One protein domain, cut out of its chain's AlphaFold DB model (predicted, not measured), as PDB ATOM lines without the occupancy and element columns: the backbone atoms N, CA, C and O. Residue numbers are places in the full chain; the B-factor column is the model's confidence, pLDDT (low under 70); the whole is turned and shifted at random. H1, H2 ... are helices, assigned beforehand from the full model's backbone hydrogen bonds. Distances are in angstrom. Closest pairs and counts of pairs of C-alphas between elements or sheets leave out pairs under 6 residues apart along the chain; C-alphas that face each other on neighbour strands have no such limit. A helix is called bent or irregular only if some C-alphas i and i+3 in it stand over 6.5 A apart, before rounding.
ATOM      1  N   PRO A 411     -55.247 105.498  57.609       67.19
ATOM      2  CA  PRO A 411     -56.287 105.284  56.601       67.19
ATOM      3  C   PRO A 411     -56.861 106.587  56.023       67.19
ATOM      4  O   PRO A 411     -57.080 106.679  54.815       67.19
ATOM      5  N   SER A 412     -57.045 107.611  56.861       64.75
ATOM      6  CA  SER A 412     -57.516 108.935  56.439       64.75
ATOM      7  C   SER A 412     -56.475 109.652  55.579       64.75
ATOM      8  O   SER A 412     -56.824 110.260  54.567       64.75
ATOM      9  N   LEU A 413     -55.190 109.517  55.926       70.38
ATOM     10  CA  LEU A 413     -54.089 110.064  55.131       70.38
ATOM     11  C   LEU A 413     -53.952 109.363  53.771       70.38
ATOM     12  O   LEU A 413     -53.755 110.030  52.760       70.38
ATOM     13  N   ILE A 414     -54.122 108.038  53.713       73.06
ATOM     14  CA  ILE A 414     -54.136 107.288  52.448       73.06
ATOM     15  C   ILE A 414     -55.295 107.762  51.566       73.06
ATOM     16  O   ILE A 414     -55.080 108.046  50.391       73.06
ATOM     17  N   ASN A 415     -56.506 107.910  52.119       72.12
ATOM     18  CA  ASN A 415     -57.654 108.434  51.367       72.12
ATOM     19  C   ASN A 415     -57.378 109.844  50.820       72.12
ATOM     20  O   ASN A 415     -57.750 110.156  49.690       72.12
ATOM     21  N   PHE A 416     -56.708 110.695  51.600       68.62
ATOM     22  CA  PHE A 416     -56.288 112.020  51.152       68.62
ATOM     23  C   PHE A 416     -55.315 111.940  49.966       68.62
ATOM     24  O   PHE A 416     -55.583 112.542  48.929       68.62
ATOM     25  N   VAL A 417     -54.250 111.140  50.066       72.06
ATOM     26  CA  VAL A 417     -53.270 110.977  48.977       72.06
ATOM     27  C   VAL A 417     -53.902 110.345  47.729       72.06
ATOM     28  O   VAL A 417     -53.593 110.743  46.605       72.06
ATOM     29  N   GLU A 418     -54.841 109.410  47.883       73.81
ATOM     30  CA  GLU A 418     -55.579 108.831  46.755       73.81
ATOM     31  C   GLU A 418     -56.477 109.847  46.041       73.81
ATOM     32  O   GLU A 418     -56.596 109.788  44.814       73.81
ATOM     33  N   ARG A 419     -57.066 110.809  46.767       68.19
ATOM     34  CA  ARG A 419     -57.788 111.933  46.151       68.19
ATOM     35  C   ARG A 419     -56.848 112.820  45.339       68.19
ATOM     36  O   ARG A 419     -57.155 113.091  44.180       68.19
ATOM     37  N   LEU A 420     -55.680 113.170  45.888       62.00
ATOM     38  CA  LEU A 420     -54.650 113.921  45.153       62.00
ATOM     39  C   LEU A 420     -54.244 113.187  43.865       62.00
ATOM     40  O   LEU A 420     -54.149 113.777  42.791       62.00
ATOM     41  N   LYS A 421     -54.079 111.863  43.943       66.94
ATOM     42  CA  LYS A 421     -53.775 111.024  42.780       66.94
ATOM     43  C   LYS A 421     -54.899 111.024  41.743       66.94
ATOM     44  O   LYS A 421     -54.615 111.141  40.553       66.94
ATOM     45  N   LYS A 422     -56.160 110.869  42.163       68.38
ATOM     46  CA  LYS A 422     -57.323 110.861  41.256       68.38
ATOM     47  C   LYS A 422     -57.417 112.164  40.456       68.38
ATOM     48  O   LYS A 422     -57.771 112.122  39.280       68.38
ATOM     49  N   ASN A 423     -57.029 113.274  41.073       53.88
ATOM     50  CA  ASN A 423     -57.029 114.600  40.466       53.88
ATOM     51  C   ASN A 423     -55.748 114.915  39.664       53.88
ATOM     52  O   ASN A 423     -55.652 115.983  39.077       53.88
ATOM     53  N   LYS A 424     -54.796 113.969  39.567       59.75
ATOM     54  CA  LYS A 424     -53.496 114.121  38.879       59.75
ATOM     55  C   LYS A 424     -52.658 115.294  39.404       59.75
ATOM     56  O   LYS A 424     -51.955 115.952  38.641       59.75
ATOM     57  N   GLU A 425     -52.704 115.520  40.711       50.34
ATOM     58  CA  GLU A 425     -52.004 116.636  41.340       50.34
ATOM     59  C   GLU A 425     -50.466 116.498  41.248       50.34
ATOM     60  O   GLU A 425     -49.923 115.410  41.483       50.34
ATOM     61  N   PRO A 426     -49.718 117.587  40.991       47.25
ATOM     62  CA  PRO A 426     -48.260 117.545  40.831       47.25
ATOM     63  C   PRO A 426     -47.505 117.186  42.125       47.25
ATOM     64  O   PRO A 426     -46.356 116.745  42.072       47.25
ATOM     65  N   CYS A 427     -48.132 117.318  43.301       56.16
ATOM     66  CA  CYS A 427     -47.499 117.026  44.590       56.16
ATOM     67  C   CYS A 427     -47.654 115.588  45.084       56.16
ATOM     68  O   CYS A 427     -47.182 115.294  46.181       56.16
ATOM     69  N   VAL A 428     -48.320 114.699  44.337       65.88
ATOM     70  CA  VAL A 428     -48.615 113.329  44.805       65.88
ATOM     71  C   VAL A 428     -47.352 112.637  45.322       65.88
ATOM     72  O   VAL A 428     -47.401 111.976  46.353       65.88
ATOM     73  N   ARG A 429     -46.200 112.869  44.680       66.00
ATOM     74  CA  ARG A 429     -44.891 112.391  45.152       66.00
ATOM     75  C   ARG A 429     -44.510 112.923  46.532       66.00
ATOM     76  O   ARG A 429     -44.187 112.139  47.416       66.00
ATOM     77  N   LEU A 430     -44.581 114.240  46.731       65.62
ATOM     78  CA  LEU A 430     -44.288 114.852  48.026       65.62
ATOM     79  C   LEU A 430     -45.225 114.282  49.096       65.62
ATOM     80  O   LEU A 430     -44.746 113.851  50.145       65.62
ATOM     81  N   ALA A 431     -46.525 114.206  48.782       69.38
ATOM     82  CA  ALA A 431     -47.575 113.701  49.658       69.38
ATOM     83  C   ALA A 431     -47.322 112.257  50.120       69.38
ATOM     84  O   ALA A 431     -47.409 111.956  51.315       69.38
ATOM     85  N   VAL A 432     -46.942 111.386  49.181       76.75
ATOM     86  CA  VAL A 432     -46.508 110.011  49.460       76.75
ATOM     87  C   VAL A 432     -45.275 110.005  50.368       76.75
ATOM     88  O   VAL A 432     -45.278 109.304  51.378       76.75
ATOM     89  N   SER A 433     -44.265 110.834  50.096       71.56
ATOM     90  CA  SER A 433     -43.008 110.810  50.853       71.56
ATOM     91  C   SER A 433     -43.165 111.201  52.329       71.56
ATOM     92  O   SER A 433     -42.546 110.582  53.205       71.56
ATOM     93  N   GLN A 434     -44.029 112.169  52.668       73.88
ATOM     94  CA  GLN A 434     -44.300 112.447  54.089       73.88
ATOM     95  C   GLN A 434     -45.233 111.442  54.727       73.88
ATOM     96  O   GLN A 434     -45.147 111.254  55.941       73.88
ATOM     97  N   LEU A 435     -46.098 110.783  53.953       77.19
ATOM     98  CA  LEU A 435     -46.940 109.723  54.496       77.19
ATOM     99  C   LEU A 435     -46.034 108.597  54.982       77.19
ATOM    100  O   LEU A 435     -46.214 108.098  56.087       77.19
ATOM    101  N   LEU A 436     -44.989 108.284  54.214       76.62
ATOM    102  CA  LEU A 436     -43.938 107.365  54.631       76.62
ATOM    103  C   LEU A 436     -43.169 107.861  55.850       76.62
ATOM    104  O   LEU A 436     -43.016 107.108  56.806       76.62
ATOM    105  N   ALA A 437     -42.749 109.127  55.867       74.44
ATOM    106  CA  ALA A 437     -42.050 109.689  57.021       74.44
ATOM    107  C   ALA A 437     -42.910 109.669  58.303       74.44
ATOM    108  O   ALA A 437     -42.387 109.508  59.403       74.44
ATOM    109  N   HIS A 438     -44.228 109.833  58.175       72.69
ATOM    110  CA  HIS A 438     -45.186 109.683  59.273       72.69
ATOM    111  C   HIS A 438     -45.316 108.227  59.710       72.69
ATOM    112  O   HIS A 438     -45.262 107.937  60.904       72.69
ATOM    113  N   CYS A 439     -45.402 107.306  58.747       73.56
ATOM    114  CA  CYS A 439     -45.438 105.874  59.013       73.56
ATOM    115  C   CYS A 439     -44.194 105.363  59.751       73.56
ATOM    116  O   CYS A 439     -44.320 104.535  60.649       73.56
ATOM    117  N   GLU A 440     -43.016 105.883  59.410       73.38
ATOM    118  CA  GLU A 440     -41.749 105.566  60.075       73.38
ATOM    119  C   GLU A 440     -41.703 106.090  61.522       73.38
ATOM    120  O   GLU A 440     -41.193 105.403  62.403       73.38
ATOM    121  N   ARG A 441     -42.270 107.275  61.796       69.69
ATOM    122  CA  ARG A 441     -42.298 107.872  63.148       69.69
ATOM    123  C   ARG A 441     -43.348 107.257  64.074       69.69
ATOM    124  O   ARG A 441     -43.127 107.202  65.278       69.69
ATOM    125  N   ALA A 442     -44.486 106.820  63.536       62.97
ATOM    126  CA  ALA A 442     -45.659 106.409  64.313       62.97
ATOM    127  C   ALA A 442     -46.021 104.918  64.149       62.97
ATOM    128  O   ALA A 442     -47.197 104.555  64.235       62.97
ATOM    129  N   TYR A 443     -45.041 104.039  63.911       62.09
ATOM    130  CA  TYR A 443     -45.291 102.632  63.563       62.09
ATOM    131  C   TYR A 443     -46.180 101.888  64.587       62.09
ATOM    132  O   TYR A 443     -47.064 101.128  64.183       62.09
ATOM    133  N   GLU A 444     -46.027 102.146  65.893       54.91
ATOM    134  CA  GLU A 444     -46.841 101.505  66.940       54.91
ATOM    135  C   GLU A 444     -48.331 101.867  66.857       54.91
ATOM    136  O   GLU A 444     -49.187 101.018  67.100       54.91
ATOM    137  N   ALA A 445     -48.663 103.115  66.517       53.03
ATOM    138  CA  ALA A 445     -50.046 103.589  66.444       53.03
ATOM    139  C   ALA A 445     -50.774 103.057  65.199       53.03
ATOM    140  O   ALA A 445     -51.984 102.829  65.227       53.03
ATOM    141  N   ILE A 446     -50.024 102.825  64.123       53.88
ATOM    142  CA  ILE A 446     -50.540 102.467  62.796       53.88
ATOM    143  C   ILE A 446     -50.951 101.001  62.735       53.88
ATOM    144  O   ILE A 446     -52.019 100.675  62.224       53.88
ATOM    145  N   TRP A 447     -50.121 100.120  63.295       54.88
ATOM    146  CA  TRP A 447     -50.311  98.669  63.212       54.88
ATOM    147  C   TRP A 447     -50.926  98.061  64.485       54.88
ATOM    148  O   TRP A 447     -51.069  96.844  64.588       54.88
ATOM    149  N   ARG A 448     -51.318  98.896  65.463       44.69
ATOM    150  CA  ARG A 448     -52.019  98.470  66.693       44.69
ATOM    151  C   ARG A 448     -53.462  98.027  66.443       44.69
ATOM    152  O   ARG A 448     -53.942  97.122  67.123       44.69
ATOM    153  N   LYS A 449     -54.168  98.647  65.490       45.84
ATOM    154  CA  LYS A 449     -55.528  98.247  65.091       45.84
ATOM    155  C   LYS A 449     -55.407  97.199  63.976       45.84
ATOM    156  O   LYS A 449     -54.890  97.512  62.911       45.84
ATOM    157  N   ARG A 450     -55.854  95.957  64.229       48.06
ATOM    158  CA  ARG A 450     -55.844  94.836  63.260       48.06
ATOM    159  C   ARG A 450     -56.275  95.301  61.861       48.06
ATOM    160  O   ARG A 450     -57.383  95.817  61.704       48.06
ATOM    161  N   ASP A 451     -55.451  95.053  60.843       50.97
ATOM    162  CA  ASP A 451     -55.886  95.169  59.448       50.97
ATOM    163  C   ASP A 451     -56.927  94.068  59.183       50.97
ATOM    164  O   ASP A 451     -56.646  92.870  59.280       50.97
ATOM    165  N   ARG A 452     -58.175  94.476  58.921       46.56
ATOM    166  CA  ARG A 452     -59.353  93.586  58.848       46.56
ATOM    167  C   ARG A 452     -59.290  92.569  57.696       46.56
ATOM    168  O   ARG A 452     -60.109  91.653  57.645       46.56
ATOM    169  N   CYS A 453     -58.330  92.698  56.777       47.59
ATOM    170  CA  CYS A 453     -58.160  91.772  55.654       47.59
ATOM    171  C   CYS A 453     -57.672  90.367  56.056       47.59
ATOM    172  O   CYS A 453     -57.985  89.410  55.348       47.59
ATOM    173  N   VAL A 454     -56.951  90.211  57.175       48.31
ATOM    174  CA  VAL A 454     -56.333  88.920  57.554       48.31
ATOM    175  C   VAL A 454     -57.374  87.880  58.003       48.31
ATOM    176  O   VAL A 454     -57.217  86.699  57.716       48.31
ATOM    177  N   GLU A 455     -58.473  88.301  58.637       45.00
ATOM    178  CA  GLU A 455     -59.504  87.379  59.157       45.00
ATOM    179  C   GLU A 455     -60.460  86.843  58.075       45.00
ATOM    180  O   GLU A 455     -61.165  85.867  58.312       45.00
ATOM    181  N   SER A 456     -60.483  87.444  56.878       44.81
ATOM    182  CA  SER A 456     -61.483  87.143  55.836       44.81
ATOM    183  C   SER A 456     -60.924  86.498  54.561       44.81
ATOM    184  O   SER A 456     -61.699  86.184  53.661       44.81
ATOM    185  N   GLY A 457     -59.602  86.310  54.441       52.03
ATOM    186  CA  GLY A 457     -58.989  85.824  53.191       52.03
ATOM    187  C   GLY A 457     -59.211  86.771  52.002       52.03
ATOM    188  O   GLY A 457     -59.184  86.346  50.846       52.03
ATOM    189  N   CYS A 458     -59.471  88.049  52.286       48.75
ATOM    190  CA  CYS A 458     -59.901  89.042  51.314       48.75
ATOM    191  C   CYS A 458     -58.794  89.347  50.289       48.75
ATOM    192  O   CYS A 458     -57.678  89.715  50.649       48.75
ATOM    193  N   THR A 459     -59.113  89.236  48.997       54.59
ATOM    194  CA  THR A 459     -58.224  89.590  47.873       54.59
ATOM    195  C   THR A 459     -58.351  91.055  47.442       54.59
ATOM    196  O   THR A 459     -57.718  91.476  46.475       54.59
ATOM    197  N   ASP A 460     -59.193  91.830  48.125       55.59
ATOM    198  CA  ASP A 460     -59.490  93.218  47.782       55.59
ATOM    199  C   ASP A 460     -58.352  94.153  48.218       55.59
ATOM    200  O   ASP A 460     -58.170  94.449  49.403       55.59
ATOM    201  N   MET A 461     -57.591  94.644  47.234       55.69
ATOM    202  CA  MET A 461     -56.485  95.584  47.446       55.69
ATOM    203  C   MET A 461     -56.939  96.894  48.111       55.69
ATOM    204  O   MET A 461     -56.135  97.531  48.784       55.69
ATOM    205  N   SER A 462     -58.211  97.294  47.966       56.97
ATOM    206  CA  SER A 462     -58.729  98.564  48.507       56.97
ATOM    207  C   SER A 462     -58.877  98.577  50.033       56.97
ATOM    208  O   SER A 462     -58.993  99.640  50.646       56.97
ATOM    209  N   LYS A 463     -58.838  97.401  50.670       62.88
ATOM    210  CA  LYS A 463     -59.044  97.254  52.116       62.88
ATOM    211  C   LYS A 463     -57.749  97.083  52.908       62.88
ATOM    212  O   LYS A 463     -57.769  97.318  54.110       62.88
ATOM    213  N   CYS A 464     -56.638  96.731  52.254       70.38
ATOM    214  CA  CYS A 464     -55.347  96.528  52.914       70.38
ATOM    215  C   CYS A 464     -54.483  97.793  52.866       70.38
ATOM    216  O   CYS A 464     -54.041  98.228  51.799       70.38
ATOM    217  N   VAL A 465     -54.197  98.350  54.044       72.62
ATOM    218  CA  VAL A 465     -53.404  99.578  54.222       72.62
ATOM    219  C   VAL A 465     -51.992  99.406  53.651       72.62
ATOM    220  O   VAL A 465     -51.520 100.274  52.916       72.62
ATOM    221  N   SER A 466     -51.350  98.261  53.913       76.19
ATOM    222  CA  SER A 466     -50.016  97.932  53.393       76.19
ATOM    223  C   SER A 466     -49.983  97.960  51.860       76.19
ATOM    224  O   SER A 466     -49.199  98.693  51.258       76.19
ATOM    225  N   SER A 467     -50.886  97.220  51.213       79.06
ATOM    226  CA  SER A 467     -50.939  97.139  49.745       79.06
ATOM    227  C   SER A 467     -51.187  98.508  49.099       79.06
ATOM    228  O   SER A 467     -50.520  98.853  48.121       79.06
ATOM    229  N   ARG A 468     -52.078  99.328  49.675       82.00
ATOM    230  CA  ARG A 468     -52.349 100.693  49.194       82.00
ATOM    231  C   ARG A 468     -51.127 101.595  49.301       82.00
ATOM    232  O   ARG A 468     -50.802 102.271  48.328       82.00
ATOM    233  N   LEU A 469     -50.419 101.564  50.432       81.50
ATOM    234  CA  LEU A 469     -49.215 102.370  50.647       81.50
ATOM    235  C   LEU A 469     -48.130 102.067  49.604       81.50
ATOM    236  O   LEU A 469     -47.605 102.987  48.977       81.50
ATOM    237  N   LEU A 470     -47.840 100.783  49.370       84.38
ATOM    238  CA  LEU A 470     -46.845 100.377  48.378       84.38
ATOM    239  C   LEU A 470     -47.293 100.729  46.950       84.38
ATOM    240  O   LEU A 470     -46.516 101.300  46.191       84.38
ATOM    241  N   ASN A 471     -48.560 100.479  46.597       83.62
ATOM    242  CA  ASN A 471     -49.098 100.847  45.282       83.62
ATOM    243  C   ASN A 471     -49.037 102.360  45.015       83.62
ATOM    244  O   ASN A 471     -48.851 102.765  43.867       83.62
ATOM    245  N   MET A 472     -49.195 103.207  46.035       82.00
ATOM    246  CA  MET A 472     -49.036 104.655  45.868       82.00
ATOM    247  C   MET A 472     -47.598 105.030  45.500       82.00
ATOM    248  O   MET A 472     -47.416 105.838  44.594       82.00
ATOM    249  N   CYS A 473     -46.596 104.400  46.120       82.31
ATOM    250  CA  CYS A 473     -45.181 104.635  45.808       82.31
ATOM    251  C   CYS A 473     -44.831 104.184  44.382       82.31
ATOM    252  O   CYS A 473     -44.226 104.939  43.621       82.31
ATOM    253  N   VAL A 474     -45.308 102.994  43.993       81.81
ATOM    254  CA  VAL A 474     -45.105 102.434  42.648       81.81
ATOM    255  C   VAL A 474     -45.713 103.338  41.576       81.81
ATOM    256  O   VAL A 474     -45.071 103.630  40.572       81.81
ATOM    257  N   VAL A 475     -46.938 103.826  41.790       75.38
ATOM    258  CA  VAL A 475     -47.602 104.707  40.816       75.38
ATOM    259  C   VAL A 475     -47.015 106.119  40.815       75.38
ATOM    260  O   VAL A 475     -46.969 106.750  39.763       75.38
ATOM    261  N   ALA A 476     -46.520 106.610  41.953       71.81
ATOM    262  CA  ALA A 476     -45.744 107.850  42.009       71.81
ATOM    263  C   ALA A 476     -44.381 107.726  41.296       71.81
ATOM    264  O   ALA A 476     -43.707 108.733  41.070       71.81
ATOM    265  N   GLY A 477     -43.962 106.504  40.944       73.38
ATOM    266  CA  GLY A 477     -42.735 106.227  40.208       73.38
ATOM    267  C   GLY A 477     -41.474 106.622  40.972       73.38
ATOM    268  O   GLY A 477     -40.459 106.917  40.344       73.38
ATOM    269  N   ASP A 478     -41.527 106.707  42.302       81.06
ATOM    270  CA  ASP A 478     -40.370 107.030  43.138       81.06
ATOM    271  C   ASP A 478     -39.767 105.747  43.726       81.06
ATOM    272  O   ASP A 478     -40.379 105.039  44.532       81.06
ATOM    273  N   LEU A 479     -38.546 105.433  43.287       83.81
ATOM    274  CA  LEU A 479     -37.812 104.265  43.753       83.81
ATOM    275  C   LEU A 479     -37.406 104.398  45.229       83.81
ATOM    276  O   LEU A 479     -37.441 103.403  45.950       83.81
ATOM    277  N   ALA A 480     -37.028 105.593  45.692       82.94
ATOM    278  CA  ALA A 480     -36.549 105.793  47.057       82.94
ATOM    279  C   ALA A 480     -37.670 105.525  48.066       82.94
ATOM    280  O   ALA A 480     -37.486 104.768  49.021       82.94
ATOM    281  N   ASP A 481     -38.855 106.066  47.800       82.50
ATOM    282  CA  ASP A 481     -40.047 105.849  48.621       82.50
ATOM    283  C   ASP A 481     -40.524 104.386  48.564       82.50
ATOM    284  O   ASP A 481     -40.849 103.793  49.596       82.50
ATOM    285  N   THR A 482     -40.458 103.744  47.393       85.94
ATOM    286  CA  THR A 482     -40.749 102.305  47.255       85.94
ATOM    287  C   THR A 482     -39.795 101.448  48.097       85.94
ATOM    288  O   THR A 482     -40.232 100.536  48.805       85.94
ATOM    289  N   LEU A 483     -38.493 101.751  48.085       86.31
ATOM    290  CA  LEU A 483     -37.499 101.048  48.899       86.31
ATOM    291  C   LEU A 483     -37.686 101.300  50.399       86.31
ATOM    292  O   LEU A 483     -37.488 100.371  51.183       86.31
ATOM    293  N   ARG A 484     -38.114 102.502  50.809       84.81
ATOM    294  CA  ARG A 484     -38.456 102.807  52.213       84.81
ATOM    295  C   ARG A 484     -39.599 101.933  52.718       84.81
ATOM    296  O   ARG A 484     -39.474 101.354  53.794       84.81
ATOM    297  N   VAL A 485     -40.661 101.747  51.928       84.00
ATOM    298  CA  VAL A 485     -41.766 100.836  52.290       84.00
ATOM    299  C   VAL A 485     -41.284  99.391  52.413       84.00
ATOM    300  O   VAL A 485     -41.593  98.722  53.399       84.00
ATOM    301  N   LEU A 486     -40.506  98.899  51.443       84.56
ATOM    302  CA  LEU A 486     -39.970  97.534  51.489       84.56
ATOM    303  C   LEU A 486     -39.046  97.328  52.699       84.56
ATOM    304  O   LEU A 486     -39.101  96.287  53.356       84.56
ATOM    305  N   LYS A 487     -38.236  98.335  53.038       81.62
ATOM    306  CA  LYS A 487     -37.392  98.335  54.234       81.62
ATOM    307  C   LYS A 487     -38.237  98.284  55.508       81.62
ATOM    308  O   LYS A 487     -38.008  97.401  56.335       81.62
ATOM    309  N   LEU A 488     -39.266  99.125  55.611       77.00
ATOM    310  CA  LEU A 488     -40.220  99.134  56.723       77.00
ATOM    311  C   LEU A 488     -40.852  97.741  56.928       77.00
ATOM    312  O   LEU A 488     -40.939  97.252  58.052       77.00
ATOM    313  N   TYR A 489     -41.211  97.049  55.840       78.75
ATOM    314  CA  TYR A 489     -41.764  95.688  55.903       78.75
ATOM    315  C   TYR A 489     -40.760  94.640  56.416       78.75
ATOM    316  O   TYR A 489     -41.148  93.625  57.014       78.75
ATOM    317  N   SER A 490     -39.464  94.878  56.205       72.69
ATOM    318  CA  SER A 490     -38.386  94.008  56.679       72.69
ATOM    319  C   SER A 490     -37.994  94.257  58.145       72.69
ATOM    320  O   SER A 490     -37.685  93.294  58.848       72.69
ATOM    321  N   GLU A 491     -38.057  95.505  58.625       67.50
ATOM    322  CA  GLU A 491     -37.532  95.918  59.938       67.50
ATOM    323  C   GLU A 491     -38.514  95.695  61.098       67.50
ATOM    324  O   GLU A 491     -38.090  95.258  62.165       67.50
ATOM    325  N   ILE A 492     -39.826  95.874  60.887       57.94
ATOM    326  CA  ILE A 492     -40.850  95.816  61.959       57.94
ATOM    327  C   ILE A 492     -40.919  94.450  62.694       57.94
ATOM    328  O   ILE A 492     -41.487  94.344  63.776       57.94
ATOM    329  N   PHE A 493     -40.300  93.388  62.170       49.44
ATOM    330  CA  PHE A 493     -40.263  92.071  62.828       49.44
ATOM    331  C   PHE A 493     -39.078  91.871  63.789       49.44
ATOM    332  O   PHE A 493     -39.134  90.981  64.633       49.44
ATOM    333  N   GLN A 494     -38.008  92.672  63.694       46.97
ATOM    334  CA  GLN A 494     -36.789  92.450  64.493       46.97
ATOM    335  C   GLN A 494     -36.953  92.782  65.989       46.97
ATOM    336  O   GLN A 494     -36.099  92.405  66.789       46.97
ATOM    337  N   TRP A 510     -49.574  93.620  65.678       48.66
ATOM    338  CA  TRP A 510     -49.779  92.614  64.625       48.66
ATOM    339  C   TRP A 510     -49.443  93.202  63.249       48.66
ATOM    340  O   TRP A 510     -50.326  93.562  62.471       48.66
ATOM    341  N   PHE A 511     -48.155  93.337  62.942       52.88
ATOM    342  CA  PHE A 511     -47.712  93.776  61.624       52.88
ATOM    343  C   PHE A 511     -47.993  92.702  60.558       52.88
ATOM    344  O   PHE A 511     -47.632  91.538  60.727       52.88
ATOM    345  N   ILE A 512     -48.641  93.088  59.450       53.06
ATOM    346  CA  ILE A 512     -49.109  92.152  58.410       53.06
ATOM    347  C   ILE A 512     -47.976  91.629  57.523       53.06
ATOM    348  O   ILE A 512     -48.155  90.573  56.928       53.06
ATOM    349  N   GLY A 513     -46.807  92.278  57.454       63.53
ATOM    350  CA  GLY A 513     -45.671  91.777  56.665       63.53
ATOM    351  C   GLY A 513     -46.081  91.290  55.268       63.53
ATOM    352  O   GLY A 513     -46.859  91.949  54.576       63.53
ATOM    353  N   LEU A 514     -45.602  90.105  54.881       67.56
ATOM    354  CA  LEU A 514     -46.013  89.410  53.654       67.56
ATOM    355  C   LEU A 514     -47.293  88.573  53.820       67.56
ATOM    356  O   LEU A 514     -47.693  87.926  52.863       67.56
ATOM    357  N   ARG A 515     -47.978  88.591  54.973       70.62
ATOM    358  CA  ARG A 515     -49.147  87.739  55.301       70.62
ATOM    359  C   ARG A 515     -50.436  88.089  54.551       70.62
ATOM    360  O   ARG A 515     -51.535  87.866  55.054       70.62
ATOM    361  N   SER A 516     -50.332  88.676  53.366       75.94
ATOM    362  CA  SER A 516     -51.478  89.017  52.543       75.94
ATOM    363  C   SER A 516     -51.161  88.899  51.056       75.94
ATOM    364  O   SER A 516     -50.153  89.414  50.567       75.94
ATOM    365  N   LYS A 517     -52.082  88.277  50.309       78.31
ATOM    366  CA  LYS A 517     -51.969  88.118  48.851       78.31
ATOM    367  C   LYS A 517     -51.897  89.467  48.129       78.31
ATOM    368  O   LYS A 517     -51.146  89.600  47.169       78.31
ATOM    369  N   CYS A 518     -52.620  90.485  48.607       80.06
ATOM    370  CA  CYS A 518     -52.566  91.816  47.997       80.06
ATOM    371  C   CYS A 518     -51.204  92.497  48.197       80.06
ATOM    372  O   CYS A 518     -50.754  93.218  47.312       80.06
ATOM    373  N   VAL A 519     -50.516  92.235  49.313       81.75
ATOM    374  CA  VAL A 519     -49.160  92.758  49.543       81.75
ATOM    375  C   VAL A 519     -48.160  92.071  48.613       81.75
ATOM    376  O   VAL A 519     -47.374  92.763  47.972       81.75
ATOM    377  N   ALA A 520     -48.240  90.744  48.458       84.94
ATOM    378  CA  ALA A 520     -47.417  90.006  47.494       84.94
ATOM    379  C   ALA A 520     -47.592  90.547  46.062       84.94
ATOM    380  O   ALA A 520     -46.608  90.828  45.376       84.94
ATOM    381  N   LYS A 521     -48.840  90.802  45.650       86.44
ATOM    382  CA  LYS A 521     -49.158  91.419  44.358       86.44
ATOM    383  C   LYS A 521     -48.578  92.830  44.205       86.44
ATOM    384  O   LYS A 521     -48.000  93.144  43.169       86.44
ATOM    385  N   SER A 522     -48.680  93.673  45.234       87.12
ATOM    386  CA  SER A 522     -48.086  95.019  45.222       87.12
ATOM    387  C   SER A 522     -46.555  94.998  45.151       87.12
ATOM    388  O   SER A 522     -45.967  95.832  44.467       87.12
ATOM    389  N   ILE A 523     -45.895  94.034  45.802       89.38
ATOM    390  CA  ILE A 523     -44.435  93.857  45.702       89.38
ATOM    391  C   ILE A 523     -44.047  93.428  44.282       89.38
ATOM    392  O   ILE A 523     -43.107  93.985  43.714       89.38
ATOM    393  N   ALA A 524     -44.781  92.492  43.675       89.56
ATOM    394  CA  ALA A 524     -44.546  92.094  42.289       89.56
ATOM    395  C   ALA A 524     -44.734  93.271  41.313       89.56
ATOM    396  O   ALA A 524     -43.906  93.472  40.424       89.56
ATOM    397  N   ALA A 525     -45.755  94.109  41.530       88.94
ATOM    398  CA  ALA A 525     -45.960  95.340  40.767       88.94
ATOM    399  C   ALA A 525     -44.795  96.336  40.931       88.94
ATOM    400  O   ALA A 525     -44.363  96.932  39.945       88.94
ATOM    401  N   ALA A 526     -44.236  96.472  42.139       89.12
ATOM    402  CA  ALA A 526     -43.058  97.306  42.386       89.12
ATOM    403  C   ALA A 526     -41.819  96.808  41.624       89.12
ATOM    404  O   ALA A 526     -41.128  97.598  40.980       89.12
ATOM    405  N   VAL A 527     -41.569  95.493  41.634       91.12
ATOM    406  CA  VAL A 527     -40.481  94.866  40.861       91.12
ATOM    407  C   VAL A 527     -40.696  95.039  39.358       91.12
ATOM    408  O   VAL A 527     -39.739  95.287  38.619       91.12
ATOM    409  N   HIS A 528     -41.938  94.925  38.890       90.56
ATOM    410  CA  HIS A 528     -42.269  95.143  37.489       90.56
ATOM    411  C   HIS A 528     -41.986  96.592  37.066       90.56
ATOM    412  O   HIS A 528     -41.332  96.795  36.046       90.56
ATOM    413  N   ALA A 529     -42.391  97.574  37.877       87.88
ATOM    414  CA  ALA A 529     -42.229  98.998  37.586       87.88
ATOM    415  C   ALA A 529     -40.775  99.499  37.672       87.88
ATOM    416  O   ALA A 529     -40.333 100.246  36.803       87.88
ATOM    417  N   HIS A 530     -40.024  99.101  38.705       89.00
ATOM    418  CA  HIS A 530     -38.677  99.630  38.969       89.00
ATOM    419  C   HIS A 530     -37.535  98.686  38.569       89.00
ATOM    420  O   HIS A 530     -36.376  99.094  38.513       89.00
ATOM    421  N   GLY A 531     -37.845  97.422  38.282       89.94
ATOM    422  CA  GLY A 531     -36.866  96.405  37.923       89.94
ATOM    423  C   GLY A 531     -36.231  95.684  39.119       89.94
ATOM    424  O   GLY A 531     -36.134  96.189  40.238       89.94
ATOM    425  N   TRP A 532     -35.743  94.468  38.860       92.00
ATOM    426  CA  TRP A 532     -35.128  93.602  39.868       92.00
ATOM    427  C   TRP A 532     -33.793  94.132  40.386       92.00
ATOM    428  O   TRP A 532     -33.493  93.969  41.561       92.00
ATOM    429  N   ALA A 533     -33.006  94.803  39.540       88.19
ATOM    430  CA  ALA A 533     -31.725  95.377  39.953       88.19
ATOM    431  C   ALA A 533     -31.884  96.411  41.082       88.19
ATOM    432  O   ALA A 533     -31.013  96.518  41.937       88.19
ATOM    433  N   ALA A 534     -33.008  97.133  41.104       87.00
ATOM    434  CA  ALA A 534     -33.293  98.148  42.106       87.00
ATOM    435  C   ALA A 534     -33.973  97.569  43.359       87.00
ATOM    436  O   ALA A 534     -33.596  97.905  44.479       87.00
ATOM    437  N   CYS A 535     -34.966  96.687  43.190       88.31
ATOM    438  CA  CYS A 535     -35.788  96.196  44.304       88.31
ATOM    439  C   CYS A 535     -35.387  94.811  44.837       88.31
ATOM    440  O   CYS A 535     -35.798  94.443  45.936       88.31
ATOM    441  N   GLY A 536     -34.611  94.026  44.087       87.81
ATOM    442  CA  GLY A 536     -34.385  92.601  44.344       87.81
ATOM    443  C   GLY A 536     -33.739  92.314  45.697       87.81
ATOM    444  O   GLY A 536     -34.166  91.400  46.397       87.81
ATOM    445  N   GLU A 537     -32.767  93.126  46.120       88.25
ATOM    446  CA  GLU A 537     -32.152  92.973  47.443       88.25
ATOM    447  C   GLU A 537     -33.164  93.231  48.569       88.25
ATOM    448  O   GLU A 537     -33.266  92.433  49.503       88.25
ATOM    449  N   ALA A 538     -33.956  94.304  48.464       86.56
ATOM    450  CA  ALA A 538     -34.986  94.635  49.445       86.56
ATOM    451  C   ALA A 538     -36.065  93.545  49.516       86.56
ATOM    452  O   ALA A 538     -36.447  93.136  50.611       86.56
ATOM    453  N   VAL A 539     -36.490  93.009  48.366       88.38
ATOM    454  CA  VAL A 539     -37.424  91.877  48.299       88.38
ATOM    455  C   VAL A 539     -36.830  90.646  48.976       88.38
ATOM    456  O   VAL A 539     -37.483  90.053  49.827       88.38
ATOM    457  N   LEU A 540     -35.579  90.282  48.681       87.69
ATOM    458  CA  LEU A 540     -34.922  89.124  49.296       87.69
ATOM    459  C   LEU A 540     -34.733  89.268  50.812       87.69
ATOM    460  O   LEU A 540     -34.766  88.256  51.512       87.69
ATOM    461  N   ARG A 541     -34.579  90.494  51.334       85.31
ATOM    462  CA  ARG A 541     -34.533  90.772  52.784       85.31
ATOM    463  C   ARG A 541     -35.870  90.532  53.493       85.31
ATOM    464  O   ARG A 541     -35.862  90.319  54.706       85.31
ATOM    465  N   LEU A 542     -36.990  90.531  52.763       82.50
ATOM    466  CA  LEU A 542     -38.300  90.148  53.305       82.50
ATOM    467  C   LEU A 542     -38.392  88.639  53.558       82.50
ATOM    468  O   LEU A 542     -39.049  88.218  54.506       82.50
ATOM    469  N   LEU A 543     -37.710  87.821  52.745       86.12
ATOM    470  CA  LEU A 543     -37.685  86.368  52.907       86.12
ATOM    471  C   LEU A 543     -36.718  85.972  54.031       86.12
ATOM    472  O   LEU A 543     -35.521  85.767  53.815       86.12
ATOM    473  N   GLN A 544     -37.255  85.835  55.242       81.25
ATOM    474  CA  GLN A 544     -36.496  85.499  56.450       81.25
ATOM    475  C   GLN A 544     -36.843  84.100  56.965       81.25
ATOM    476  O   GLN A 544     -37.984  83.649  56.839       81.25
ATOM    477  N   LYS A 545     -35.852  83.419  57.562       74.44
ATOM    478  CA  LYS A 545     -35.992  82.053  58.098       74.44
ATOM    479  C   LYS A 545     -37.048  81.988  59.204       74.44
ATOM    480  O   LYS A 545     -37.929  81.136  59.161       74.44
ATOM    481  N   ASP A 546     -37.009  82.946  60.124       71.06
ATOM    482  CA  ASP A 546     -37.872  82.965  61.312       71.06
ATOM    483  C   ASP A 546     -39.348  83.230  60.970       71.06
ATOM    484  O   ASP A 546     -40.246  82.850  61.716       71.06
ATOM    485  N   ARG A 547     -39.612  83.809  59.792       72.69
ATOM    486  CA  ARG A 547     -40.959  84.122  59.295       72.69
ATOM    487  C   ARG A 547     -41.596  82.999  58.476       72.69
ATOM    488  O   ARG A 547     -42.793  83.048  58.211       72.69
ATOM    489  N   VAL A 548     -40.837  81.970  58.082       74.56
ATOM    490  CA  VAL A 548     -41.305  80.892  57.182       74.56
ATOM    491  C   VAL A 548     -42.601  80.241  57.667       74.56
ATOM    492  O   VAL A 548     -43.469  79.928  56.856       74.56
ATOM    493  N   ARG A 549     -42.743  80.047  58.982       68.38
ATOM    494  CA  ARG A 549     -43.910  79.377  59.568       68.38
ATOM    495  C   ARG A 549     -45.216  80.150  59.353       68.38
ATOM    496  O   ARG A 549     -46.267  79.531  59.276       68.38
ATOM    497  N   GLU A 550     -45.148  81.475  59.272       69.69
ATOM    498  CA  GLU A 550     -46.324  82.349  59.189       69.69
ATOM    499  C   GLU A 550     -46.489  82.984  57.798       69.69
ATOM    500  O   GLU A 550     -47.612  83.224  57.361       69.69
ATOM    501  N   GLU A 551     -45.386  83.230  57.084       75.25
ATOM    502  CA  GLU A 551     -45.358  83.933  55.793       75.25
ATOM    503  C   GLU A 551     -45.036  83.023  54.595       75.25
ATOM    504  O   GLU A 551     -45.155  83.454  53.449       75.25
ATOM    505  N   GLY A 552     -44.658  81.758  54.820       73.69
ATOM    506  CA  GLY A 552     -44.125  80.887  53.768       73.69
ATOM    507  C   GLY A 552     -45.066  80.647  52.581       73.69
ATOM    508  O   GLY A 552     -44.603  80.587  51.446       73.69
ATOM    509  N   GLU A 553     -46.382  80.583  52.807       73.81
ATOM    510  CA  GLU A 553     -47.380  80.494  51.724       73.81
ATOM    511  C   GLU A 553     -47.334  81.727  50.807       73.81
ATOM    512  O   GLU A 553     -47.449  81.618  49.586       73.81
ATOM    513  N   TYR A 554     -47.104  82.906  51.382       80.19
ATOM    514  CA  TYR A 554     -47.096  84.168  50.652       80.19
ATOM    515  C   TYR A 554     -45.785  84.419  49.905       80.19
ATOM    516  O   TYR A 554     -45.782  85.158  48.923       80.19
ATOM    517  N   TYR A 555     -44.686  83.764  50.298       84.38
ATOM    518  CA  TYR A 555     -43.469  83.723  49.481       84.38
ATOM    519  C   TYR A 555     -43.725  83.024  48.139       84.38
ATOM    520  O   TYR A 555     -43.253  83.491  47.103       84.38
ATOM    521  N   GLY A 556     -44.512  81.942  48.158       75.75
ATOM    522  CA  GLY A 556     -44.987  81.275  46.945       75.75
ATOM    523  C   GLY A 556     -45.917  82.166  46.127       75.75
ATOM    524  O   GLY A 556     -45.698  82.347  44.932       75.75
ATOM    525  N   GLN A 557     -46.879  82.826  46.783       80.81
ATOM    526  CA  GLN A 557     -47.751  83.796  46.109       80.81
ATOM    527  C   GLN A 557     -46.953  84.922  45.433       80.81
ATOM    528  O   GLN A 557     -47.276  85.304  44.317       80.81
ATOM    529  N   LEU A 558     -45.900  85.451  46.063       86.50
ATOM    530  CA  LEU A 558     -45.055  86.479  45.450       86.50
ATOM    531  C   LEU A 558     -44.366  85.973  44.172       86.50
ATOM    532  O   LEU A 558     -44.317  86.697  43.179       86.50
ATOM    533  N   ALA A 559     -43.858  84.737  44.185       83.25
ATOM    534  CA  ALA A 559     -43.283  84.121  42.993       83.25
ATOM    535  C   ALA A 559     -44.331  83.965  41.875       83.25
ATOM    536  O   ALA A 559     -44.029  84.285  40.725       83.25
ATOM    537  N   LEU A 560     -45.567  83.576  42.217       80.38
ATOM    538  CA  LEU A 560     -46.683  83.489  41.269       80.38
ATOM    539  C   LEU A 560     -46.965  84.822  40.573       80.38
ATOM    540  O   LEU A 560     -47.116  84.878  39.358       80.38
ATOM    541  N   GLU A 561     -47.073  85.899  41.351       86.19
ATOM    542  CA  GLU A 561     -47.436  87.220  40.828       86.19
ATOM    543  C   GLU A 561     -46.320  87.791  39.938       86.19
ATOM    544  O   GLU A 561     -46.602  88.392  38.904       86.19
ATOM    545  N   LEU A 562     -45.044  87.568  40.288       85.44
ATOM    546  CA  LEU A 562     -43.905  87.943  39.436       85.44
ATOM    547  C   LEU A 562     -43.960  87.228  38.085       85.44
ATOM    548  O   LEU A 562     -43.756  87.833  37.033       85.44
ATOM    549  N   GLU A 563     -44.278  85.944  38.112       80.62
ATOM    550  CA  GLU A 563     -44.411  85.132  36.917       80.62
ATOM    551  C   GLU A 563     -45.594  85.538  36.036       80.62
ATOM    552  O   GLU A 563     -45.440  85.642  34.820       80.62
ATOM    553  N   GLN A 564     -46.749  85.844  36.630       83.25
ATOM    554  CA  GLN A 564     -47.901  86.378  35.896       83.25
ATOM    555  C   GLN A 564     -47.583  87.706  35.189       83.25
ATOM    556  O   GLN A 564     -48.200  88.027  34.176       83.25
ATOM    557  N   LEU A 565     -46.598  88.457  35.691       85.38
ATOM    558  CA  LEU A 565     -46.075  89.684  35.083       85.38
ATOM    559  C   LEU A 565     -44.900  89.435  34.110       85.38
ATOM    560  O   LEU A 565     -44.236  90.391  33.704       85.38
ATOM    561  N   GLY A 566     -44.617  88.176  33.752       81.56
ATOM    562  CA  GLY A 566     -43.565  87.771  32.808       81.56
ATOM    563  C   GLY A 566     -42.139  87.791  33.374       81.56
ATOM    564  O   GLY A 566     -41.172  87.701  32.617       81.56
ATOM    565  N   ARG A 567     -41.971  87.921  34.696       84.19
ATOM    566  CA  ARG A 567     -40.673  88.025  35.394       84.19
ATOM    567  C   ARG A 567     -40.183  86.649  35.865       84.19
ATOM    568  O   ARG A 567     -40.020  86.403  37.060       84.19
ATOM    569  N   HIS A 568     -40.011  85.714  34.925       81.12
ATOM    570  CA  HIS A 568     -39.743  84.299  35.232       81.12
ATOM    571  C   HIS A 568     -38.415  84.069  35.973       81.12
ATOM    572  O   HIS A 568     -38.350  83.244  36.885       81.12
ATOM    573  N   SER A 569     -37.353  84.799  35.617       82.62
ATOM    574  CA  SER A 569     -36.048  84.657  36.273       82.62
ATOM    575  C   SER A 569     -36.090  85.164  37.718       82.62
ATOM    576  O   SER A 569     -35.559  84.513  38.618       82.62
ATOM    577  N   GLU A 570     -36.780  86.275  37.971       87.56
ATOM    578  CA  GLU A 570     -36.996  86.810  39.314       87.56
ATOM    579  C   GLU A 570     -37.884  85.907  40.169       87.56
ATOM    580  O   GLU A 570     -37.554  85.634  41.327       87.56
ATOM    581  N   ALA A 571     -38.981  85.403  39.594       82.50
ATOM    582  CA  ALA A 571     -39.867  84.446  40.249       82.50
ATOM    583  C   ALA A 571     -39.090  83.203  40.712       82.50
ATOM    584  O   ALA A 571     -39.222  82.776  41.863       82.50
ATOM    585  N   PHE A 572     -38.197  82.683  39.864       80.81
ATOM    586  CA  PHE A 572     -37.321  81.566  40.210       80.81
ATOM    587  C   PHE A 572     -36.367  81.897  41.368       80.81
ATOM    588  O   PHE A 572     -36.191  81.082  42.277       80.81
ATOM    589  N   VAL A 573     -35.765  83.093  41.382       86.88
ATOM    590  CA  VAL A 573     -34.868  83.528  42.468       86.88
ATOM    591  C   VAL A 573     -35.609  83.594  43.806       86.88
ATOM    592  O   VAL A 573     -35.116  83.045  44.800       86.88
ATOM    593  N   VAL A 574     -36.796  84.210  43.834       85.94
ATOM    594  CA  VAL A 574     -37.647  84.295  45.036       85.94
ATOM    595  C   VAL A 574     -38.023  82.899  45.519       85.94
ATOM    596  O   VAL A 574     -37.814  82.570  46.689       85.94
ATOM    597  N   ALA A 575     -38.505  82.047  44.619       79.88
ATOM    598  CA  ALA A 575     -38.951  80.711  44.975       79.88
ATOM    599  C   ALA A 575     -37.816  79.797  45.455       79.88
ATOM    600  O   ALA A 575     -37.970  79.085  46.445       79.88
ATOM    601  N   ASN A 576     -36.648  79.841  44.814       81.69
ATOM    602  CA  ASN A 576     -35.480  79.068  45.237       81.69
ATOM    603  C   ASN A 576     -34.978  79.524  46.618       81.69
ATOM    604  O   ASN A 576     -34.587  78.697  47.445       81.69
ATOM    605  N   LYS A 577     -35.011  80.834  46.905       86.19
ATOM    606  CA  LYS A 577     -34.695  81.357  48.242       86.19
ATOM    607  C   LYS A 577     -35.718  80.880  49.270       86.19
ATOM    608  O   LYS A 577     -35.312  80.382  50.317       86.19
ATOM    609  N   ALA A 578     -37.009  80.993  48.966       82.19
ATOM    610  CA  ALA A 578     -38.080  80.541  49.842       82.19
ATOM    611  C   ALA A 578     -37.951  79.040  50.144       82.19
ATOM    612  O   ALA A 578     -37.933  78.656  51.310       82.19
ATOM    613  N   LEU A 579     -37.722  78.211  49.118       77.00
ATOM    614  CA  LEU A 579     -37.490  76.777  49.272       77.00
ATOM    615  C   LEU A 579     -36.300  76.490  50.193       77.00
ATOM    616  O   LEU A 579     -36.432  75.681  51.104       77.00
ATOM    617  N   LYS A 580     -35.156  77.161  50.004       81.12
ATOM    618  CA  LYS A 580     -33.981  77.018  50.887       81.12
ATOM    619  C   LYS A 580     -34.287  77.397  52.336       81.12
ATOM    620  O   LYS A 580     -33.762  76.780  53.259       81.12
ATOM    621  N   LEU A 581     -35.114  78.415  52.562       80.44
ATOM    622  CA  LEU A 581     -35.509  78.823  53.912       80.44
ATOM    623  C   LEU A 581     -36.442  77.796  54.556       80.44
ATOM    624  O   LEU A 581     -36.248  77.466  55.725       80.44
ATOM    625  N   VAL A 582     -37.395  77.245  53.798       72.94
ATOM    626  CA  VAL A 582     -38.278  76.177  54.289       72.94
ATOM    627  C   VAL A 582     -37.474  74.917  54.600       72.94
ATOM    628  O   VAL A 582     -37.534  74.413  55.718       72.94
ATOM    629  N   THR A 583     -36.637  74.461  53.669       70.69
ATOM    630  CA  THR A 583     -35.848  73.229  53.824       70.69
ATOM    631  C   THR A 583     -34.747  73.338  54.877       70.69
ATOM    632  O   THR A 583     -34.480  72.358  55.555       70.69
ATOM    633  N   SER A 584     -34.138  74.510  55.090       71.00
ATOM    634  CA  SER A 584     -33.165  74.727  56.183       71.00
ATOM    635  C   SER A 584     -33.805  74.914  57.565       71.00
ATOM    636  O   SER A 584     -33.103  74.902  58.584       71.00
ATOM    637  N   SER A 585     -35.119  75.136  57.615       64.19
ATOM    638  CA  SER A 585     -35.912  75.186  58.852       64.19
ATOM    639  C   SER A 585     -36.518  73.828  59.208       64.19
ATOM    640  O   SER A 585     -37.015  73.647  60.316       64.19
ATOM    641  N   MET A 586     -36.461  72.871  58.282       60.88
ATOM    642  CA  MET A 586     -36.909  71.498  58.462       60.88
ATOM    643  C   MET A 586     -35.691  70.581  58.605       60.88
ATOM    644  O   MET A 586     -34.698  70.730  57.900       60.88
ATOM    645  N   THR A 587     -35.770  69.582  59.479       56.00
ATOM    646  CA  THR A 587     -34.959  68.370  59.314       56.00
ATOM    647  C   THR A 587     -35.861  67.290  58.705       56.00
ATOM    648  O   THR A 587     -37.058  67.281  59.017       56.00
ATOM    649  N   PRO A 588     -35.349  66.377  57.853       52.34
ATOM    650  CA  PRO A 588     -36.163  65.331  57.213       52.34
ATOM    651  C   PRO A 588     -36.988  64.485  58.200       52.34
ATOM    652  O   PRO A 588     -38.021  63.931  57.840       52.34
ATOM    653  N   LEU A 589     -36.550  64.428  59.461       47.22
ATOM    654  CA  LEU A 589     -37.116  63.622  60.542       47.22
ATOM    655  C   LEU A 589     -38.032  64.404  61.508       47.22
ATOM    656  O   LEU A 589     -38.710  63.790  62.325       47.22
ATOM    657  N   GLN A 590     -38.065  65.741  61.446       50.50
ATOM    658  CA  GLN A 590     -38.882  66.601  62.328       50.50
ATOM    659  C   GLN A 590     -39.930  67.417  61.560       50.50
ATOM    660  O   GLN A 590     -40.425  68.424  62.075       50.50
ATOM    661  N   SER A 591     -40.250  67.044  60.319       52.19
ATOM    662  CA  SER A 591     -41.197  67.800  59.502       52.19
ATOM    663  C   SER A 591     -42.541  67.909  60.227       52.19
ATOM    664  O   SER A 591     -43.230  66.928  60.468       52.19
ATOM    665  N   SER A 592     -42.918  69.114  60.649       54.69
ATOM    666  CA  SER A 592     -44.267  69.347  61.157       54.69
ATOM    667  C   SER A 592     -45.235  69.321  59.972       54.69
ATOM    668  O   SER A 592     -44.914  69.862  58.910       54.69
ATOM    669  N   SER A 593     -46.424  68.725  60.137       56.19
ATOM    670  CA  SER A 593     -47.460  68.680  59.081       56.19
ATOM    671  C   SER A 593     -47.748  70.071  58.483       56.19
ATOM    672  O   SER A 593     -48.077  70.195  57.310       56.19
ATOM    673  N   GLU A 594     -47.568  71.133  59.273       53.34
ATOM    674  CA  GLU A 594     -47.776  72.524  58.860       53.34
ATOM    675  C   GLU A 594     -46.715  73.050  57.879       53.34
ATOM    676  O   GLU A 594     -47.068  73.680  56.885       53.34
ATOM    677  N   LEU A 595     -45.423  72.764  58.088       58.88
ATOM    678  CA  LEU A 595     -44.368  73.208  57.160       58.88
ATOM    679  C   LEU A 595     -44.439  72.473  55.817       58.88
ATOM    680  O   LEU A 595     -44.163  73.064  54.777       58.88
ATOM    681  N   LEU A 596     -44.882  71.214  55.833       59.84
ATOM    682  CA  LEU A 596     -45.205  70.459  54.623       59.84
ATOM    683  C   LEU A 596     -46.364  71.086  53.852       59.84
ATOM    684  O   LEU A 596     -46.237  71.301  52.654       59.84
ATOM    685  N   LYS A 597     -47.456  71.468  54.524       60.78
ATOM    686  CA  LYS A 597     -48.565  72.193  53.878       60.78
ATOM    687  C   LYS A 597     -48.103  73.511  53.256       60.78
ATOM    688  O   LYS A 597     -48.519  73.832  52.149       60.78
ATOM    689  N   ILE A 598     -47.234  74.257  53.939       62.25
ATOM    690  CA  ILE A 598     -46.649  75.502  53.417       62.25
ATOM    691  C   ILE A 598     -45.801  75.223  52.175       62.25
ATOM    692  O   ILE A 598     -45.936  75.927  51.179       62.25
ATOM    693  N   LEU A 599     -44.973  74.177  52.204       65.25
ATOM    694  CA  LEU A 599     -44.148  73.767  51.072       65.25
ATOM    695  C   LEU A 599     -45.002  73.337  49.868       65.25
ATOM    696  O   LEU A 599     -44.734  73.756  48.745       65.25
ATOM    697  N   VAL A 600     -46.075  72.580  50.107       62.94
ATOM    698  CA  VAL A 600     -47.045  72.184  49.075       62.94
ATOM    699  C   VAL A 600     -47.749  73.404  48.486       62.94
ATOM    700  O   VAL A 600     -47.806  73.545  47.268       62.94
ATOM    701  N   LYS A 601     -48.235  74.330  49.317       61.94
ATOM    702  CA  LYS A 601     -48.871  75.573  48.851       61.94
ATOM    703  C   LYS A 601     -47.909  76.471  48.071       61.94
ATOM    704  O   LYS A 601     -48.295  77.047  47.054       61.94
ATOM    705  N   LEU A 602     -46.656  76.559  48.513       64.31
ATOM    706  CA  LEU A 602     -45.598  77.274  47.805       64.31
ATOM    707  C   LEU A 602     -45.356  76.650  46.430       64.31
ATOM    708  O   LEU A 602     -45.285  77.370  45.448       64.31
ATOM    709  N   MET A 603     -45.316  75.322  46.329       64.69
ATOM    710  CA  MET A 603     -45.168  74.640  45.040       64.69
ATOM    711  C   MET A 603     -46.392  74.798  44.132       64.69
ATOM    712  O   MET A 603     -46.240  74.984  42.928       64.69
ATOM    713  N   MET A 604     -47.603  74.740  44.691       61.16
ATOM    714  CA  MET A 604     -48.857  74.905  43.944       61.16
ATOM    715  C   MET A 604     -49.038  76.319  43.379       61.16
ATOM    716  O   MET A 604     -49.771  76.498  42.410       61.16
ATOM    717  N   SER A 605     -48.357  77.312  43.952       54.97
ATOM    718  CA  SER A 605     -48.383  78.709  43.508       54.97
ATOM    719  C   SER A 605     -47.270  79.054  42.505       54.97
ATOM    720  O   SER A 605     -47.007  80.218  42.274       54.97
ATOM    721  N   MET A 606     -46.613  78.085  41.865       63.00
ATOM    722  CA  MET A 606     -45.526  78.344  40.901       63.00
ATOM    723  C   MET A 606     -45.828  77.784  39.500       63.00
ATOM    724  O   MET A 606     -46.619  76.847  39.376       63.00
ATOM    725  N   SER A 607     -45.182  78.279  38.432       60.00
ATOM    726  CA  SER A 607     -45.293  77.685  37.084       60.00
ATOM    727  C   SER A 607     -44.771  76.268  36.971       60.00
ATOM    728  O   SER A 607     -44.047  75.737  37.810       60.00
ATOM    729  N   THR A 608     -45.159  75.628  35.871       60.84
ATOM    730  CA  THR A 608     -44.674  74.322  35.430       60.84
ATOM    731  C   THR A 608     -43.148  74.225  35.333       60.84
ATOM    732  O   THR A 608     -42.610  73.214  35.785       60.84
ATOM    733  N   GLU A 609     -42.434  75.227  34.803       60.84
ATOM    734  CA  GLU A 609     -40.964  75.191  34.713       60.84
ATOM    735  C   GLU A 609     -40.303  75.227  36.093       60.84
ATOM    736  O   GLU A 609     -39.515  74.334  36.423       60.84
ATOM    737  N   CYS A 610     -40.662  76.201  36.937       60.59
ATOM    738  CA  CYS A 610     -40.048  76.321  38.257       60.59
ATOM    739  C   CYS A 610     -40.390  75.112  39.151       60.59
ATOM    740  O   CYS A 610     -39.545  74.651  39.923       60.59
ATOM    741  N   ARG A 611     -41.597  74.537  39.004       63.41
ATOM    742  CA  ARG A 611     -42.015  73.303  39.697       63.41
ATOM    743  C   ARG A 611     -41.158  72.091  39.325       63.41
ATOM    744  O   ARG A 611     -40.796  71.322  40.215       63.41
ATOM    745  N   LYS A 612     -40.809  71.914  38.043       64.56
ATOM    746  CA  LYS A 612     -39.969  70.789  37.584       64.56
ATOM    747  C   LYS A 612     -38.563  70.853  38.181       64.56
ATOM    748  O   LYS A 612     -38.056  69.836  38.655       64.56
ATOM    749  N   GLU A 613     -37.950  72.033  38.187       63.34
ATOM    750  CA  GLU A 613     -36.572  72.204  38.655       63.34
ATOM    751  C   GLU A 613     -36.446  72.210  40.190       63.34
ATOM    752  O   GLU A 613     -35.445  71.755  40.743       63.34
ATOM    753  N   LEU A 614     -37.457  72.699  40.909       64.12
ATOM    754  CA  LEU A 614     -37.453  72.686  42.376       64.12
ATOM    755  C   LEU A 614     -37.914  71.340  42.951       64.12
ATOM    756  O   LEU A 614     -37.426  70.938  44.007       64.12
ATOM    757  N   GLY A 615     -38.775  70.600  42.244       64.19
ATOM    758  CA  GLY A 615     -39.201  69.255  42.643       64.19
ATOM    759  C   GLY A 615     -38.051  68.240  42.687       64.19
ATOM    760  O   GLY A 615     -38.004  67.402  43.588       64.19
ATOM    761  N   SER A 616     -37.076  68.336  41.776       64.38
ATOM    762  CA  SER A 616     -35.868  67.494  41.812       64.38
ATOM    763  C   SER A 616     -34.968  67.822  43.010       64.38
ATOM    764  O   SER A 616     -34.489  66.910  43.684       64.38
ATOM    765  N   LYS A 617     -34.807  69.112  43.342       65.31
ATOM    766  CA  LYS A 617     -34.076  69.576  44.536       65.31
ATOM    767  C   LYS A 617     -34.747  69.126  45.839       65.31
ATOM    768  O   LYS A 617     -34.052  68.817  46.803       65.31
ATOM    769  N   LEU A 618     -36.078  69.047  45.870       63.12
ATOM    770  CA  LEU A 618     -36.832  68.556  47.026       63.12
ATOM    771  C   LEU A 618     -36.625  67.053  47.265       63.12
ATOM    772  O   LEU A 618     -36.390  66.634  48.396       63.12
ATOM    773  N   LEU A 619     -36.667  66.246  46.200       62.81
ATOM    774  CA  LEU A 619     -36.384  64.808  46.273       62.81
ATOM    775  C   LEU A 619     -34.948  64.544  46.735       62.81
ATOM    776  O   LEU A 619     -34.716  63.654  47.549       62.81
ATOM    777  N   GLN A 620     -33.997  65.356  46.270       65.06
ATOM    778  CA  GLN A 620     -32.616  65.310  46.744       65.06
ATOM    779  C   GLN A 620     -32.502  65.676  48.235       65.06
ATOM    780  O   GLN A 620     -31.703  65.076  48.947       65.06
ATOM    781  N   TRP A 621     -33.309  66.628  48.719       63.91
ATOM    782  CA  TRP A 621     -33.338  67.030  50.130       63.91
ATOM    783  C   TRP A 621     -33.952  65.969  51.057       63.91
ATOM    784  O   TRP A 621     -33.456  65.786  52.166       63.91
ATOM    785  N   LEU A 622     -34.985  65.238  50.618       61.81
ATOM    786  CA  LEU A 622     -35.580  64.144  51.407       61.81
ATOM    787  C   LEU A 622     -34.628  62.953  51.622       61.81
ATOM    788  O   LEU A 622     -34.848  62.169  52.547       61.81
ATOM    789  N   GLY A 623     -33.566  62.853  50.814       63.03
ATOM    790  CA  GLY A 623     -32.476  61.892  50.980       63.03
ATOM    791  C   GLY A 623     -32.891  60.420  50.813       63.03
ATOM    792  O   GLY A 623     -34.046  60.127  50.502       63.03
TER     793      GLY A 623
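AT A GLANCE: This is residues 411 to 494 and 510 to 623 of the 761 residues of an uncharacterized protein of Physcomitrium patens (UniProt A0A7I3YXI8). The domain is a long stack of helical turns in two rows: H1, H4, H6, H8 and H10 run roughly one way in the first row, and H2, H5, H7, H9 and H11 run back in the second. The chain goes back and forth between the rows, with H1 and H2 at one end of the stack, H10 and H11 at the other, and the short H3 and an unnamed stretch, residues 447 to 464, between H2 and H4. The printed part has 198 residues with eleven named helices, H1 to H11 in order, and no named strand, so the class is all helix. H1, H2 and H4 to H10 make an up-and-down bundle, each helix running against the one before it. The whole is compact, with a radius of gyration of the C-alphas of 17.4 A, yet elongated in outline, spanning 58 by 34 by 27 A.

HOW THE PARTS SIT: H1, residues 411 to 422, and H2, residues 428 to 441, form a hairpin, closest at the C-alphas of Lys 421 and Val 428, 6.0 A apart. H3, residues 443 to 446, touches no helix. H4, residues 465 to 476, touches H1 at a shallow tilt of 27 degrees, the same way; the closest C-alphas, of Pro 411 and Val 465, are 6.8 A apart. H5, residues 479 to 491, forms a hairpin with H4, which touches it with residues 469 to 474 alone; the C-alphas of Cys 473 and Thr 482 come closest, at 5.2 A. H6, residues 517 to 530, touches H4 at a shallow tilt of 16 degrees, the same way, with the closest C-alphas, of Ser 467 and Val 519, at 4.7 A. H7, residues 532 to 542, touches H5, closest at the C-alphas of Ser 490 and Leu 542, 5.1 A. H8, residues 548 to 564, touches H6 at a steep tilt of 48 degrees; the closest C-alphas, of Ala 520 and Leu 558, are 4.7 A apart. H9, residues 568 to 585, forms a hairpin with H8 at 14 degrees, with the closest C-alphas, of Ala 559 and Ala 571, at 4.4 A. H10, residues 593 to 604, touches H8 at 5 degrees, the same way; the C-alphas of Gly 556 and Leu 602 come closest, at 4.1 A. H11, residues 608 to 622, only just touches H9, with 3 pairs of C-alphas within 8 A, the closest those of Phe 572 and Cys 610, 6.2 A. H1 and H11 are apart. In H1, H2, H4, H5, H6, H9 and H10 every O i to N i+4 pair is within hydrogen-bond range; the counts are 5 of 7 in H7, 10 of 13 in H8 and 9 of 11 in H11, and H3 is too short for such a pair.

IN THESE COORDINATES: H1 begins at C-alpha 411, (-56.287, 105.284, 56.601). The longest helix, H9, measures 25.6 A from first to last C-alpha, H8 22.9 A and H11 21.0 A. H7 and H8 are irregular: C-alphas 534 and 537 are 7.5 A apart, and C-alphas 550 and 553 are 7.8 A apart. H11 ends at C-alpha 622, (-35.580, 64.144, 51.407).

THE WHOLE: The two C-alphas farthest apart, of Asn 423 and Gly 623, are 59.1 A apart. Residues 495 to 509 are cut out, and C-alphas 494 and 510 are 13.0 A apart across the cut, which falls in the link from H5 to H6. The link from H3 to H4, 18 residues, is long. The mean pLDDT of the printed part is 70.9; 89 residues are under 70, among them 441 to 463 and 585 to 623.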